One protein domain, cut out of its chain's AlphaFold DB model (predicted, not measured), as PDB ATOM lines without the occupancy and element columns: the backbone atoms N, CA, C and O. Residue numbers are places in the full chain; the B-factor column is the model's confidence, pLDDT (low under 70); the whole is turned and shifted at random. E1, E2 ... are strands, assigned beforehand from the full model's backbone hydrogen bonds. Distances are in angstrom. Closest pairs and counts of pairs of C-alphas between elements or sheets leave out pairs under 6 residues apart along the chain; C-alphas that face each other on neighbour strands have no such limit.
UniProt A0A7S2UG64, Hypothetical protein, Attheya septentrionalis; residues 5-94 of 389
ATOM      1  N   GLU A   5     -40.861 -32.323 -20.673       90.06
ATOM      2  CA  GLU A   5     -40.824 -30.867 -20.732       90.06
ATOM      3  C   GLU A   5     -41.287 -30.411 -22.110       90.06
ATOM      4  O   GLU A   5     -40.813 -30.921 -23.123       90.06
ATOM      5  N   VAL A   6     -42.193 -29.439 -22.154       88.25
ATOM      6  CA  VAL A   6     -42.780 -28.884 -23.380       88.25
ATOM      7  C   VAL A   6     -42.468 -27.392 -23.456       88.25
ATOM      8  O   VAL A   6     -42.523 -26.686 -22.453       88.25
ATOM      9  N   SER A   7     -42.120 -26.884 -24.638       87.06
ATOM     10  CA  SER A   7     -41.750 -25.478 -24.843       87.06
ATOM     11  C   SER A   7     -42.236 -24.967 -26.204       87.06
ATOM     12  O   SER A   7     -42.158 -25.685 -27.202       87.06
ATOM     13  N   SER A   8     -42.713 -23.715 -26.264       77.81
ATOM     14  CA  SER A   8     -43.102 -23.035 -27.509       77.81
ATOM     15  C   SER A   8     -42.104 -21.920 -27.825       77.81
ATOM     16  O   SER A   8     -42.112 -20.863 -27.192       77.81
ATOM     17  N   GLY A   9     -41.245 -22.142 -28.818       63.81
ATOM     18  CA  GLY A   9     -40.251 -21.160 -29.270       63.81
ATOM     19  C   GLY A   9     -38.922 -21.143 -28.500       63.81
ATOM     20  O   GLY A   9     -38.699 -21.889 -27.552       63.81
ATOM     21  N   GLN A  10     -37.993 -20.299 -28.963       50.69
ATOM     22  CA  GLN A  10     -36.570 -20.334 -28.582       50.69
ATOM     23  C   GLN A  10     -36.247 -19.852 -27.154       50.69
ATOM     24  O   GLN A  10     -35.102 -19.972 -26.717       50.69
ATOM     25  N   SER A  11     -37.228 -19.351 -26.401       48.94
ATOM     26  CA  SER A  11     -37.022 -18.965 -25.004       48.94
ATOM     27  C   SER A  11     -36.839 -20.214 -24.137       48.94
ATOM     28  O   SER A  11     -37.789 -20.948 -23.869       48.94
ATOM     29  N   LYS A  12     -35.607 -20.446 -23.668       50.12
ATOM     30  CA  LYS A  12     -35.275 -21.494 -22.683       50.12
ATOM     31  C   LYS A  12     -36.000 -21.311 -21.337       50.12
ATOM     32  O   LYS A  12     -35.969 -22.227 -20.526       50.12
ATOM     33  N   HIS A  13     -36.641 -20.162 -21.096       50.44
ATOM     34  CA  HIS A  13     -37.171 -19.792 -19.782       50.44
ATOM     35  C   HIS A  13     -38.641 -20.166 -19.534       50.44
ATOM     36  O   HIS A  13     -39.053 -20.154 -18.381       50.44
ATOM     37  N   ASN A  14     -39.409 -20.580 -20.554       62.91
ATOM     38  CA  ASN A  14     -40.821 -20.970 -20.399       62.91
ATOM     39  C   ASN A  14     -41.059 -22.423 -20.844       62.91
ATOM     40  O   ASN A  14     -41.763 -22.675 -21.824       62.91
ATOM     41  N   SER A  15     -40.431 -23.384 -20.162       75.81
ATOM     42  CA  SER A  15     -40.739 -24.808 -20.355       75.81
ATOM     43  C   SER A  15     -41.729 -25.295 -19.300       75.81
ATOM     44  O   SER A  15     -41.585 -24.986 -18.119       75.81
ATOM     45  N   LEU A  16     -42.742 -26.037 -19.735       83.62
ATOM     46  CA  LEU A  16     -43.761 -26.639 -18.890       83.62
ATOM     47  C   LEU A  16     -43.397 -28.101 -18.634       83.62
ATOM     48  O   LEU A  16     -43.220 -28.858 -19.584       83.62
ATOM     49  N   THR A  17     -43.314 -28.511 -17.369       84.56
ATOM     50  CA  THR A  17     -43.150 -29.929 -17.027       84.56
ATOM     51  C   THR A  17     -44.516 -30.596 -16.909       84.56
ATOM     52  O   THR A  17     -45.344 -30.170 -16.109       84.56
ATOM     53  N   VAL A  18     -44.729 -31.671 -17.663       81.75
ATOM     54  CA  VAL A  18     -45.894 -32.548 -17.536       81.75
ATOM     55  C   VAL A  18     -45.481 -33.781 -16.736       81.75
ATOM     56  O   VAL A  18     -44.548 -34.502 -17.102       81.75
ATOM     57  N   GLY A  19     -46.148 -33.975 -15.599       75.69
ATOM     58  CA  GLY A  19     -45.900 -35.078 -14.674       75.69
ATOM     59  C   GLY A  19     -46.455 -36.420 -15.160       75.69
ATOM     60  O   GLY A  19     -47.223 -36.498 -16.115       75.69
ATOM     61  N   ILE A  20     -46.085 -37.489 -14.454       70.31
ATOM     62  CA  ILE A  20     -46.502 -38.870 -14.757       70.31
ATOM     63  C   ILE A  20     -48.002 -39.084 -14.484       70.31
ATOM     64  O   ILE A  20     -48.612 -39.953 -15.101       70.31
ATOM     65  N   GLU A  21     -48.604 -38.255 -13.626       66.12
ATOM     66  CA  GLU A  21     -49.997 -38.365 -13.162       66.12
ATOM     67  C   GLU A  21     -51.060 -37.961 -14.205       66.12
ATOM     68  O   GLU A  21     -52.251 -37.978 -13.914       66.12
ATOM     69  N   GLY A  22     -50.661 -37.640 -15.444       61.38
ATOM     70  CA  GLY A  22     -51.580 -37.597 -16.592       61.38
ATOM     71  C   GLY A  22     -52.596 -36.446 -16.614       61.38
ATOM     72  O   GLY A  22     -53.628 -36.560 -17.269       61.38
ATOM     73  N   GLY A  23     -52.325 -35.335 -15.926       64.69
ATOM     74  CA  GLY A  23     -53.215 -34.170 -15.899       64.69
ATOM     75  C   GLY A  23     -53.173 -33.314 -17.173       64.69
ATOM     76  O   GLY A  23     -52.121 -33.133 -17.785       64.69
ATOM     77  N   SER A  24     -54.318 -32.728 -17.544       66.69
ATOM     78  CA  SER A  24     -54.384 -31.675 -18.568       66.69
ATOM     79  C   SER A  24     -53.836 -30.370 -17.994       66.69
ATOM     80  O   SER A  24     -54.419 -29.814 -17.065       66.69
ATOM     81  N   ILE A  25     -52.736 -29.866 -18.553       73.25
ATOM     82  CA  ILE A  25     -52.089 -28.635 -18.086       73.25
ATOM     83  C   ILE A  25     -52.259 -27.543 -19.150       73.25
ATOM     84  O   ILE A  25     -51.907 -27.776 -20.311       73.25
ATOM     85  N   PRO A  26     -52.790 -26.355 -18.799       71.00
ATOM     86  CA  PRO A  26     -52.928 -25.266 -19.753       71.00
ATOM     87  C   PRO A  26     -51.547 -24.785 -20.210       71.00
ATOM     88  O   PRO A  26     -50.653 -24.531 -19.404       71.00
ATOM     89  N   PHE A  27     -51.388 -24.643 -21.523       75.31
ATOM     90  CA  PHE A  27     -50.141 -24.226 -22.148       75.31
ATOM     91  C   PHE A  27     -50.419 -23.187 -23.233       75.31
ATOM     92  O   PHE A  27     -51.196 -23.432 -24.155       75.31
ATOM     93  N   HIS A  28     -49.777 -22.024 -23.129       73.06
ATOM     94  CA  HIS A  28     -49.906 -20.966 -24.123       73.06
ATOM     95  C   HIS A  28     -48.837 -21.137 -25.206       73.06
ATOM     96  O   HIS A  28     -47.652 -20.922 -24.955       73.06
ATOM     97  N   CYS A  29     -49.253 -21.497 -26.422       66.50
ATOM     98  CA  CYS A  29     -48.358 -21.503 -27.578       66.50
ATOM     99  C   CYS A  29     -48.141 -20.072 -28.079       66.50
ATOM    100  O   CYS A  29     -49.078 -19.284 -28.146       66.50
ATOM    101  N   ASN A  30     -46.910 -19.735 -28.453       65.31
ATOM    102  CA  ASN A  30     -46.626 -18.482 -29.155       65.31
ATOM    103  C   ASN A  30     -47.313 -18.417 -30.536       65.31
ATOM    104  O   ASN A  30     -47.669 -19.446 -31.112       65.31
ATOM    105  N   ASP A  31     -47.416 -17.213 -31.108       59.75
ATOM    106  CA  ASP A  31     -48.059 -16.966 -32.416       59.75
ATOM    107  C   ASP A  31     -47.430 -17.758 -33.578       59.75
ATOM    108  O   ASP A  31     -48.064 -17.992 -34.605       59.75
ATOM    109  N   ALA A  32     -46.185 -18.219 -33.414       62.03
ATOM    110  CA  ALA A  32     -45.509 -19.081 -34.381       62.03
ATOM    111  C   ALA A  32     -46.087 -20.510 -34.435       62.03
ATOM    112  O   ALA A  32     -45.774 -21.251 -35.368       62.03
ATOM    113  N   GLY A  33     -46.886 -20.921 -33.440       72.31
ATOM    114  CA  GLY A  33     -47.604 -22.199 -33.411       72.31
ATOM    115  C   GLY A  33     -46.710 -23.440 -33.367       72.31
ATOM    116  O   GLY A  33     -47.184 -24.534 -33.675       72.31
ATOM    117  N   LYS A  34     -45.420 -23.284 -33.024       83.00
ATOM    118  CA  LYS A  34     -44.442 -24.377 -32.978       83.00
ATOM    119  C   LYS A  34     -44.122 -24.791 -31.553       83.00
ATOM    120  O   LYS A  34     -43.774 -23.960 -30.713       83.00
ATOM    121  N   VAL A  35     -44.153 -26.097 -31.328       86.94
ATOM    122  CA  VAL A  35     -43.873 -26.735 -30.046       86.94
ATOM    123  C   VAL A  35     -42.702 -27.697 -30.214       86.94
ATOM    124  O   VAL A  35     -42.469 -28.242 -31.291       86.94
ATOM    125  N   ARG A  36     -41.938 -27.873 -29.143       90.19
ATOM    126  CA  ARG A  36     -40.934 -28.925 -28.988       90.19
ATOM    127  C   ARG A  36     -41.074 -29.538 -27.604       90.19
ATOM    128  O   ARG A  36     -41.568 -28.877 -26.686       90.19
ATOM    129  N   PHE A  37     -40.612 -30.765 -27.446       91.31
ATOM    130  CA  PHE A  37     -40.602 -31.420 -26.147       91.31
ATOM    131  C   PHE A  37     -39.354 -32.273 -25.958       91.31
ATOM    132  O   PHE A  37     -38.625 -32.544 -26.908       91.31
ATOM    133  N   ARG A  38     -39.106 -32.684 -24.721       91.31
ATOM    134  CA  ARG A  38     -38.115 -33.703 -24.377       91.31
ATOM    135  C   ARG A  38     -38.575 -34.504 -23.178       91.31
ATOM    136  O   ARG A  38     -39.429 -34.053 -22.417       91.31
ATOM    137  N   LEU A  39     -37.957 -35.657 -22.979       90.31
ATOM    138  CA  LEU A  39     -38.010 -36.338 -21.695       90.31
ATOM    139  C   LEU A  39     -37.201 -35.534 -20.671       90.31
ATOM    140  O   LEU A  39     -36.147 -34.989 -20.993       90.31
ATOM    141  N   LYS A  40     -37.710 -35.436 -19.442       89.62
ATOM    142  CA  LYS A  40     -37.038 -34.709 -18.354       89.62
ATOM    143  C   LYS A  40     -35.815 -35.463 -17.819       89.62
ATOM    144  O   LYS A  40     -34.969 -34.877 -17.149       89.62
ATOM    145  N   GLU A  41     -35.730 -36.766 -18.089       89.50
ATOM    146  CA  GLU A  41     -34.586 -37.583 -17.697       89.50
ATOM    147  C   GLU A  41     -33.270 -37.020 -18.265       89.50
ATOM    148  O   GLU A  41     -33.222 -36.419 -19.341       89.50
ATOM    149  N   PHE A  42     -32.176 -37.221 -17.530       85.81
ATOM    150  CA  PHE A  42     -30.880 -36.658 -17.893       85.81
ATOM    151  C   PHE A  42     -30.373 -37.209 -19.238       85.81
ATOM    152  O   PHE A  42     -30.511 -38.393 -19.546       85.81
ATOM    153  N   GLY A  43     -29.780 -36.327 -20.043       85.12
ATOM    154  CA  GLY A  43     -29.205 -36.662 -21.347       85.12
ATOM    155  C   GLY A  43     -30.156 -36.557 -22.540       85.12
ATOM    156  O   GLY A  43     -29.665 -36.487 -23.665       85.12
ATOM    157  N   TRP A  44     -31.476 -36.478 -22.343       88.12
ATOM    158  CA  TRP A  44     -32.421 -36.340 -23.457       88.12
ATOM    159  C   TRP A  44     -32.429 -34.936 -24.068       88.12
ATOM    160  O   TRP A  44     -32.515 -33.908 -23.386       88.12
ATOM    161  N   GLU A  45     -32.359 -34.907 -25.394       89.88
ATOM    162  CA  GLU A  45     -32.381 -33.690 -26.191       89.88
ATOM    163  C   GLU A  45     -33.797 -33.175 -26.450       89.88
ATOM    164  O   GLU A  45     -34.776 -33.921 -26.431       89.88
ATOM    165  N   TRP A  46     -33.887 -31.875 -26.740       90.38
ATOM    166  CA  TRP A  46     -35.101 -31.287 -27.295       90.38
ATOM    167  C   TRP A  46     -35.388 -31.865 -28.677       90.38
ATOM    168  O   TRP A  46     -34.508 -31.896 -29.532       90.38
ATOM    169  N   SER A  47     -36.639 -32.254 -28.901       91.38
ATOM    170  CA  SER A  47     -37.139 -32.595 -30.225       91.38
ATOM    171  C   SER A  47     -36.984 -31.413 -31.187       91.38
ATOM    172  O   SER A  47     -37.006 -30.244 -30.771       91.38
ATOM    173  N   GLY A  48     -36.952 -31.699 -32.489       86.88
ATOM    174  CA  GLY A  48     -37.153 -30.663 -33.492       86.88
ATOM    175  C   GLY A  48     -38.519 -29.981 -33.314       86.88
ATOM    176  O   GLY A  48     -39.476 -30.610 -32.844       86.88
ATOM    177  N   PRO A  49     -38.637 -28.684 -33.652       87.75
ATOM    178  CA  PRO A  49     -39.894 -27.965 -33.533       87.75
ATOM    179  C   PRO A  49     -40.899 -28.438 -34.591       87.75
ATOM    180  O   PRO A  49     -40.570 -28.523 -35.775       87.75
ATOM    181  N   PHE A  50     -42.145 -28.653 -34.175       88.81
ATOM    182  CA  PHE A  50     -43.263 -29.006 -35.050       88.81
ATOM    183  C   PHE A  50     -44.442 -28.051 -34.843       88.81
ATOM    184  O   PHE A  50     -44.694 -27.573 -33.737       88.81
ATOM    185  N   ALA A  51     -45.150 -27.745 -35.921       86.44
ATOM    186  CA  ALA A  51     -46.283 -26.843 -35.955       86.44
ATOM    187  C   ALA A  51     -47.583 -27.591 -35.656       86.44
ATOM    188  O   ALA A  51     -47.870 -28.646 -36.229       86.44
ATOM    189  N   LEU A  52     -48.407 -26.994 -34.801       82.75
ATOM    190  CA  LEU A  52     -49.759 -27.471 -34.543       82.75
ATOM    191  C   LEU A  52     -50.636 -27.150 -35.760       82.75
ATOM    192  O   LEU A  52     -50.877 -25.986 -36.078       82.75
ATOM    193  N   ASN A  53     -51.105 -28.177 -36.468       76.88
ATOM    194  CA  ASN A  53     -51.849 -28.013 -37.716       76.88
ATOM    195  C   ASN A  53     -53.174 -28.777 -37.665       76.88
ATOM    196  O   ASN A  53     -53.175 -29.987 -37.500       76.88
ATOM    197  N   LYS A  54     -54.301 -28.093 -37.918       73.62
ATOM    198  CA  LYS A  54     -55.653 -28.692 -37.936       73.62
ATOM    199  C   LYS A  54     -55.806 -29.865 -38.915       73.62
ATOM    200  O   LYS A  54     -56.658 -30.719 -38.707       73.62
ATOM    201  N   LYS A  55     -55.020 -29.894 -39.997       78.12
ATOM    202  CA  LYS A  55     -55.060 -30.968 -41.003       78.12
ATOM    203  C   LYS A  55     -54.225 -32.186 -40.609       78.12
ATOM    204  O   LYS A  55     -54.449 -33.266 -41.145       78.12
ATOM    205  N   ARG A  56     -53.255 -32.017 -39.708       80.75
ATOM    206  CA  ARG A  56     -52.354 -33.079 -39.261       80.75
ATOM    207  C   ARG A  56     -52.864 -33.591 -37.920       80.75
ATOM    208  O   ARG A  56     -52.971 -32.815 -36.982       80.75
ATOM    209  N   ARG A  57     -53.195 -34.879 -37.834       83.94
ATOM    210  CA  ARG A  57     -53.687 -35.487 -36.585       83.94
ATOM    211  C   ARG A  57     -52.573 -35.973 -35.674       83.94
ATOM    212  O   ARG A  57     -52.788 -36.050 -34.476       83.94
ATOM    213  N   GLU A  58     -51.396 -36.246 -36.222       90.12
ATOM    214  CA  GLU A  58     -50.267 -36.740 -35.442       90.12
ATOM    215  C   GLU A  58     -48.913 -36.400 -36.076       90.12
ATOM    216  O   GLU A  58     -48.798 -36.122 -37.278       90.12
ATOM    217  N   VAL A  59     -47.866 -36.422 -35.257       91.69
ATOM    218  CA  VAL A  59     -46.472 -36.338 -35.693       91.69
ATOM    219  C   VAL A  59     -45.623 -37.370 -34.962       91.69
ATOM    220  O   VAL A  59     -45.623 -37.417 -33.736       91.69
ATOM    221  N   CYS A  60     -44.872 -38.164 -35.721       92.19
ATOM    222  CA  CYS A  60     -43.865 -39.069 -35.182       92.19
ATOM    223  C   CYS A  60     -42.500 -38.380 -35.181       92.19
ATOM    224  O   CYS A  60     -42.095 -37.790 -36.187       92.19
ATOM    225  N   LEU A  61     -41.806 -38.471 -34.054       93.12
ATOM    226  CA  LEU A  61     -40.537 -37.813 -33.783       93.12
ATOM    227  C   LEU A  61     -39.541 -38.812 -33.223       93.12
ATOM    228  O   LEU A  61     -39.894 -39.596 -32.342       93.12
ATOM    229  N   ARG A  62     -38.291 -38.738 -33.681       92.75
ATOM    230  CA  ARG A  62     -37.174 -39.424 -33.030       92.75
ATOM    231  C   ARG A  62     -36.575 -38.506 -31.964       92.75
ATOM    232  O   ARG A  62     -36.233 -37.359 -32.228       92.75
ATOM    233  N   LEU A  63     -36.494 -39.016 -30.742       91.31
ATOM    234  CA  LEU A  63     -35.852 -38.402 -29.587       91.31
ATOM    235  C   LEU A  63     -34.517 -39.090 -29.345       91.31
ATOM    236  O   LEU A  63     -34.375 -40.289 -29.597       91.31
ATOM    237  N   ARG A  64     -33.551 -38.340 -28.819       88.69
ATOM    238  CA  ARG A  64     -32.187 -38.825 -28.620       88.69
ATOM    239  C   ARG A  64     -31.678 -38.501 -27.233       88.69
ATOM    240  O   ARG A  64     -31.938 -37.415 -26.713       88.69
ATOM    241  N   ASN A  65     -30.920 -39.428 -26.673       87.44
ATOM    242  CA  ASN A  65     -30.151 -39.220 -25.465       87.44
ATOM    243  C   ASN A  65     -28.670 -39.047 -25.830       87.44
ATOM    244  O   ASN A  65     -28.035 -39.980 -26.311       87.44
ATOM    245  N   LYS A  66     -28.111 -37.859 -25.582       82.19
ATOM    246  CA  LYS A  66     -26.711 -37.520 -25.900       82.19
ATOM    247  C   LYS A  66     -25.677 -38.279 -25.089       82.19
ATOM    248  O   LYS A  66     -24.530 -38.361 -25.506       82.19
ATOM    249  N   LEU A  67     -26.055 -38.751 -23.908       81.62
ATOM    250  CA  LEU A  67     -25.122 -39.369 -22.970       81.62
ATOM    251  C   LEU A  67     -25.063 -40.877 -23.153       81.62
ATOM    252  O   LEU A  67     -23.999 -41.464 -23.014       81.62
ATOM    253  N   THR A  68     -26.204 -41.494 -23.460       81.62
ATOM    254  CA  THR A  68     -26.311 -42.949 -23.627       81.62
ATOM    255  C   THR A  68     -26.392 -43.387 -25.086       81.62
ATOM    256  O   THR A  68     -26.464 -44.584 -25.346       81.62
ATOM    257  N   SER A  69     -26.437 -42.445 -26.035       80.25
ATOM    258  CA  SER A  69     -26.680 -42.697 -27.465       80.25
ATOM    259  C   SER A  69     -27.982 -43.461 -27.757       80.25
ATOM    260  O   SER A  69     -28.167 -43.987 -28.851       80.25
ATOM    261  N   MET A  70     -28.908 -43.513 -26.793       83.06
ATOM    262  CA  MET A  70     -30.209 -44.157 -26.963       83.06
ATOM    263  C   MET A  70     -31.150 -43.281 -27.786       83.06
ATOM    264  O   MET A  70     -31.157 -42.053 -27.664       83.06
ATOM    265  N   THR A  71     -32.010 -43.927 -28.565       88.44
ATOM    266  CA  THR A  71     -33.098 -43.274 -29.288       88.44
ATOM    267  C   THR A  71     -34.448 -43.807 -28.820       88.44
ATOM    268  O   THR A  71     -34.571 -44.910 -28.294       88.44
ATOM    269  N   MET A  72     -35.476 -42.983 -28.968       89.50
ATOM    270  CA  MET A  72     -36.874 -43.349 -28.754       89.50
ATOM    271  C   MET A  72     -37.684 -42.692 -29.854       89.50
ATOM    272  O   MET A  72     -37.348 -41.581 -30.260       89.50
ATOM    273  N   ILE A  73     -38.770 -43.315 -30.305       91.88
ATOM    274  CA  ILE A  73     -39.723 -42.624 -31.173       91.88
ATOM    275  C   ILE A  73     -41.044 -42.402 -30.447       91.88
ATOM    276  O   ILE A  73     -41.604 -43.290 -29.804       91.88
ATOM    277  N   ALA A  74     -41.510 -41.165 -30.530       92.06
ATOM    278  CA  ALA A  74     -42.704 -40.687 -29.870       92.06
ATOM    279  C   ALA A  74     -43.688 -40.151 -30.910       92.06
ATOM    280  O   ALA A  74     -43.296 -39.468 -31.856       92.06
ATOM    281  N   VAL A  75     -44.970 -40.444 -30.711       91.62
ATOM    282  CA  VAL A  75     -46.085 -39.858 -31.453       91.62
ATOM    283  C   VAL A  75     -46.705 -38.763 -30.604       91.62
ATOM    284  O   VAL A  75     -46.990 -38.965 -29.422       91.62
ATOM    285  N   VAL A  76     -46.931 -37.606 -31.214       91.12
ATOM    286  CA  VAL A  76     -47.731 -36.529 -30.633       91.12
ATOM    287  C   VAL A  76     -49.024 -36.425 -31.423       91.12
ATOM    288  O   VAL A  76     -48.998 -36.036 -32.590       91.12
ATOM    289  N   GLU A  77     -50.142 -36.777 -30.797       89.94
ATOM    290  CA  GLU A  77     -51.482 -36.649 -31.371       89.94
ATOM    291  C   GLU A  77     -52.069 -35.265 -31.068       89.94
ATOM    292  O   GLU A  77     -51.913 -34.720 -29.970       89.94
ATOM    293  N   PHE A  78     -52.763 -34.705 -32.056       87.31
ATOM    294  CA  PHE A  78     -53.346 -33.372 -32.046       87.31
ATOM    295  C   PHE A  78     -54.871 -33.449 -32.034       87.31
ATOM    296  O   PHE A  78     -55.502 -33.831 -33.023       87.31
ATOM    297  N   HIS A  79     -55.481 -32.976 -30.952       84.06
ATOM    298  CA  HIS A  79     -56.924 -32.784 -30.856       84.06
ATOM    299  C   HIS A  79     -57.226 -31.286 -30.798       84.06
ATOM    300  O   HIS A  79     -57.363 -30.692 -29.726       84.06
ATOM    301  N   ILE A  80     -57.286 -30.655 -31.975       78.50
ATOM    302  CA  ILE A  80     -57.605 -29.230 -32.115       78.50
ATOM    303  C   ILE A  80     -59.115 -29.082 -32.314       78.50
ATOM    304  O   ILE A  80     -59.652 -29.507 -33.339       78.50
ATOM    305  N   SER A  81     -59.798 -28.456 -31.354       71.50
ATOM    306  CA  SER A  81     -61.229 -28.157 -31.474       71.50
ATOM    307  C   SER A  81     -61.464 -26.963 -32.404       71.50
ATOM    308  O   SER A  81     -60.707 -25.993 -32.407       71.50
ATOM    309  N   THR A  82     -62.526 -27.015 -33.210       69.25
ATOM    310  CA  THR A  82     -62.990 -25.868 -34.011       69.25
ATOM    311  C   THR A  82     -63.926 -24.947 -33.234       69.25
ATOM    312  O   THR A  82     -64.108 -23.805 -33.644       69.25
ATOM    313  N   GLN A  83     -64.504 -25.431 -32.132       71.56
ATOM    314  CA  GLN A  83     -65.539 -24.734 -31.363       71.56
ATOM    315  C   GLN A  83     -64.995 -24.046 -30.104       71.56
ATOM    316  O   GLN A  83     -65.645 -23.152 -29.574       71.56
ATOM    317  N   ALA A  84     -63.804 -24.432 -29.635       67.94
ATOM    318  CA  ALA A  84     -63.167 -23.858 -28.453       67.94
ATOM    319  C   ALA A  84     -61.708 -23.466 -28.742       67.94
ATOM    320  O   ALA A  84     -61.024 -24.181 -29.482       67.94
ATOM    321  N   PRO A  85     -61.200 -22.368 -28.151       65.62
ATOM    322  CA  PRO A  85     -59.794 -21.990 -28.233       65.62
ATOM    323  C   PRO A  85     -58.960 -22.921 -27.340       65.62
ATOM    324  O   PRO A  85     -58.662 -22.615 -26.190       65.62
ATOM    325  N   GLY A  86     -58.621 -24.100 -27.859       70.44
ATOM    326  CA  GLY A  86     -57.838 -25.096 -27.137       70.44
ATOM    327  C   GLY A  86     -57.344 -26.222 -28.040       70.44
ATOM    328  O   GLY A  86     -58.001 -26.609 -29.009       70.44
ATOM    329  N   CYS A  87     -56.166 -26.747 -27.713       75.38
ATOM    330  CA  CYS A  87     -55.572 -27.917 -28.348       75.38
ATOM    331  C   CYS A  87     -55.157 -28.896 -27.252       75.38
ATOM    332  O   CYS A  87     -54.463 -28.501 -26.314       75.38
ATOM    333  N   LEU A  88     -55.570 -30.155 -27.378       81.12
ATOM    334  CA  LEU A  88     -55.073 -31.240 -26.537       81.12
ATOM    335  C   LEU A  88     -53.953 -31.973 -27.285       81.12
ATOM    336  O   LEU A  88     -54.136 -32.407 -28.425       81.12
ATOM    337  N   LEU A  89     -52.803 -32.095 -26.619       84.25
ATOM    338  CA  LEU A  89     -51.633 -32.830 -27.091       84.25
ATOM    339  C   LEU A  89     -51.507 -34.124 -26.295       84.25
ATOM    340  O   LEU A  89     -51.420 -34.078 -25.068       84.25
ATOM    341  N   VAL A  90     -51.465 -35.263 -26.983       85.62
ATOM    342  CA  VAL A  90     -51.265 -36.570 -26.346       85.62
ATOM    343  C   VAL A  90     -49.938 -37.150 -26.814       85.62
ATOM    344  O   VAL A  90     -49.733 -37.354 -28.007       85.62
ATOM    345  N   PHE A  91     -49.035 -37.406 -25.871       87.06
ATOM    346  CA  PHE A  91     -47.710 -37.963 -26.137       87.06
ATOM    347  C   PHE A  91     -47.726 -39.467 -25.877       87.06
ATOM    348  O   PHE A  91     -48.057 -39.906 -24.772       87.06
ATOM    349  N   LYS A  92     -47.350 -40.254 -26.882       87.00
ATOM    350  CA  LYS A  92     -47.285 -41.717 -26.816       87.00
ATOM    351  C   LYS A  92     -45.947 -42.198 -27.356       87.00
ATOM    352  O   LYS A  92     -45.338 -41.540 -28.192       87.00
ATOM    353  N   GLU A  93     -45.488 -43.348 -26.892       86.44
ATOM    354  CA  GLU A  93     -44.385 -44.047 -27.551       86.44
ATOM    355  C   GLU A  93     -44.920 -44.714 -28.827       86.44
ATOM    356  O   GLU A  93     -45.986 -45.330 -28.784       86.44
ATOM    357  N   ALA A  94     -44.223 -44.574 -29.959       85.00
ATOM    358  CA  ALA A  94     -44.652 -45.221 -31.198       85.00
ATOM    359  C   ALA A  94     -44.105 -46.644 -31.259       85.00
ATOM    360  O   ALA A  94     -42.897 -46.848 -31.379       85.00
TER     361      ALA A  94
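What this domain is: This is residues 5 to 94 of the 389 residues of the protein "Hypothetical protein" of Attheya septentrionalis (UniProt A0A7S2UG64). Two small antiparallel sheets of three strands are loosely joined edge to edge: in the smaller sheet E3 comes near E4 of the longer one at a single pair of C-alphas, while E1 and then E2 step away from it, and two long stretches with no named element, residues 19 to 33 and 40 to 57, make the links before and after E3. The longer sheet, E4, E5 and E6, makes the long axis, with its two turns at opposite ends. The 90 printed residues have no named helix and six strands, E1 to E6 along the chain, in sheet orders E2 E1 E3 and E4 E5 E6; the class is all strand, though under half of the residues are in named elements. The whole is compact, with a radius of gyration of the C-alphas of 13.2 A, and spans 44 by 28 by 27 A.

How they stand to each other: Begin at E1, residues 5 to 7, which forms an antiparallel hairpin with E2, residues 15 to 18; find N 6 and O 16 at 2.8 A. On the other side of E1 is E3, residues 34 to 39, antiparallel, with N 5 and O 38 2.8 A apart. Residues 34 to 35 of E3 also pair antiparallel with residues 50 to 51. Next, E4, residues 58 to 64, E5, residues 71 to 80, and E6, residues 87 to 93, form a meander, each strand the antiparallel neighbour of the one before: see N 63 and O 72 at 2.7 A, then N 75 and O 92 at 2.8 A. Between E3 and E4 the closest C-alphas, of Arg 38 and Leu 63, are 7.4 A apart; E1 and E5 are apart.

Where its parts are: Find C-alpha 5 at (-40.824, -30.867, -20.732), where E1 begins. E3 is 17.7 A long, E4 19.4 A, E5 28.4 A and E6 19.6 A, ending at C-alpha 93, (-44.385, -44.047, -27.551).

The domain as a whole: The C-alphas farthest apart, of Thr 68 and Gln 83, are 43.9 A apart. The links E2 to E3 and E3 to E4 are long; the printed part has no cut. Look for pLDDT under 70 in 17 residues, among them 9 to 14.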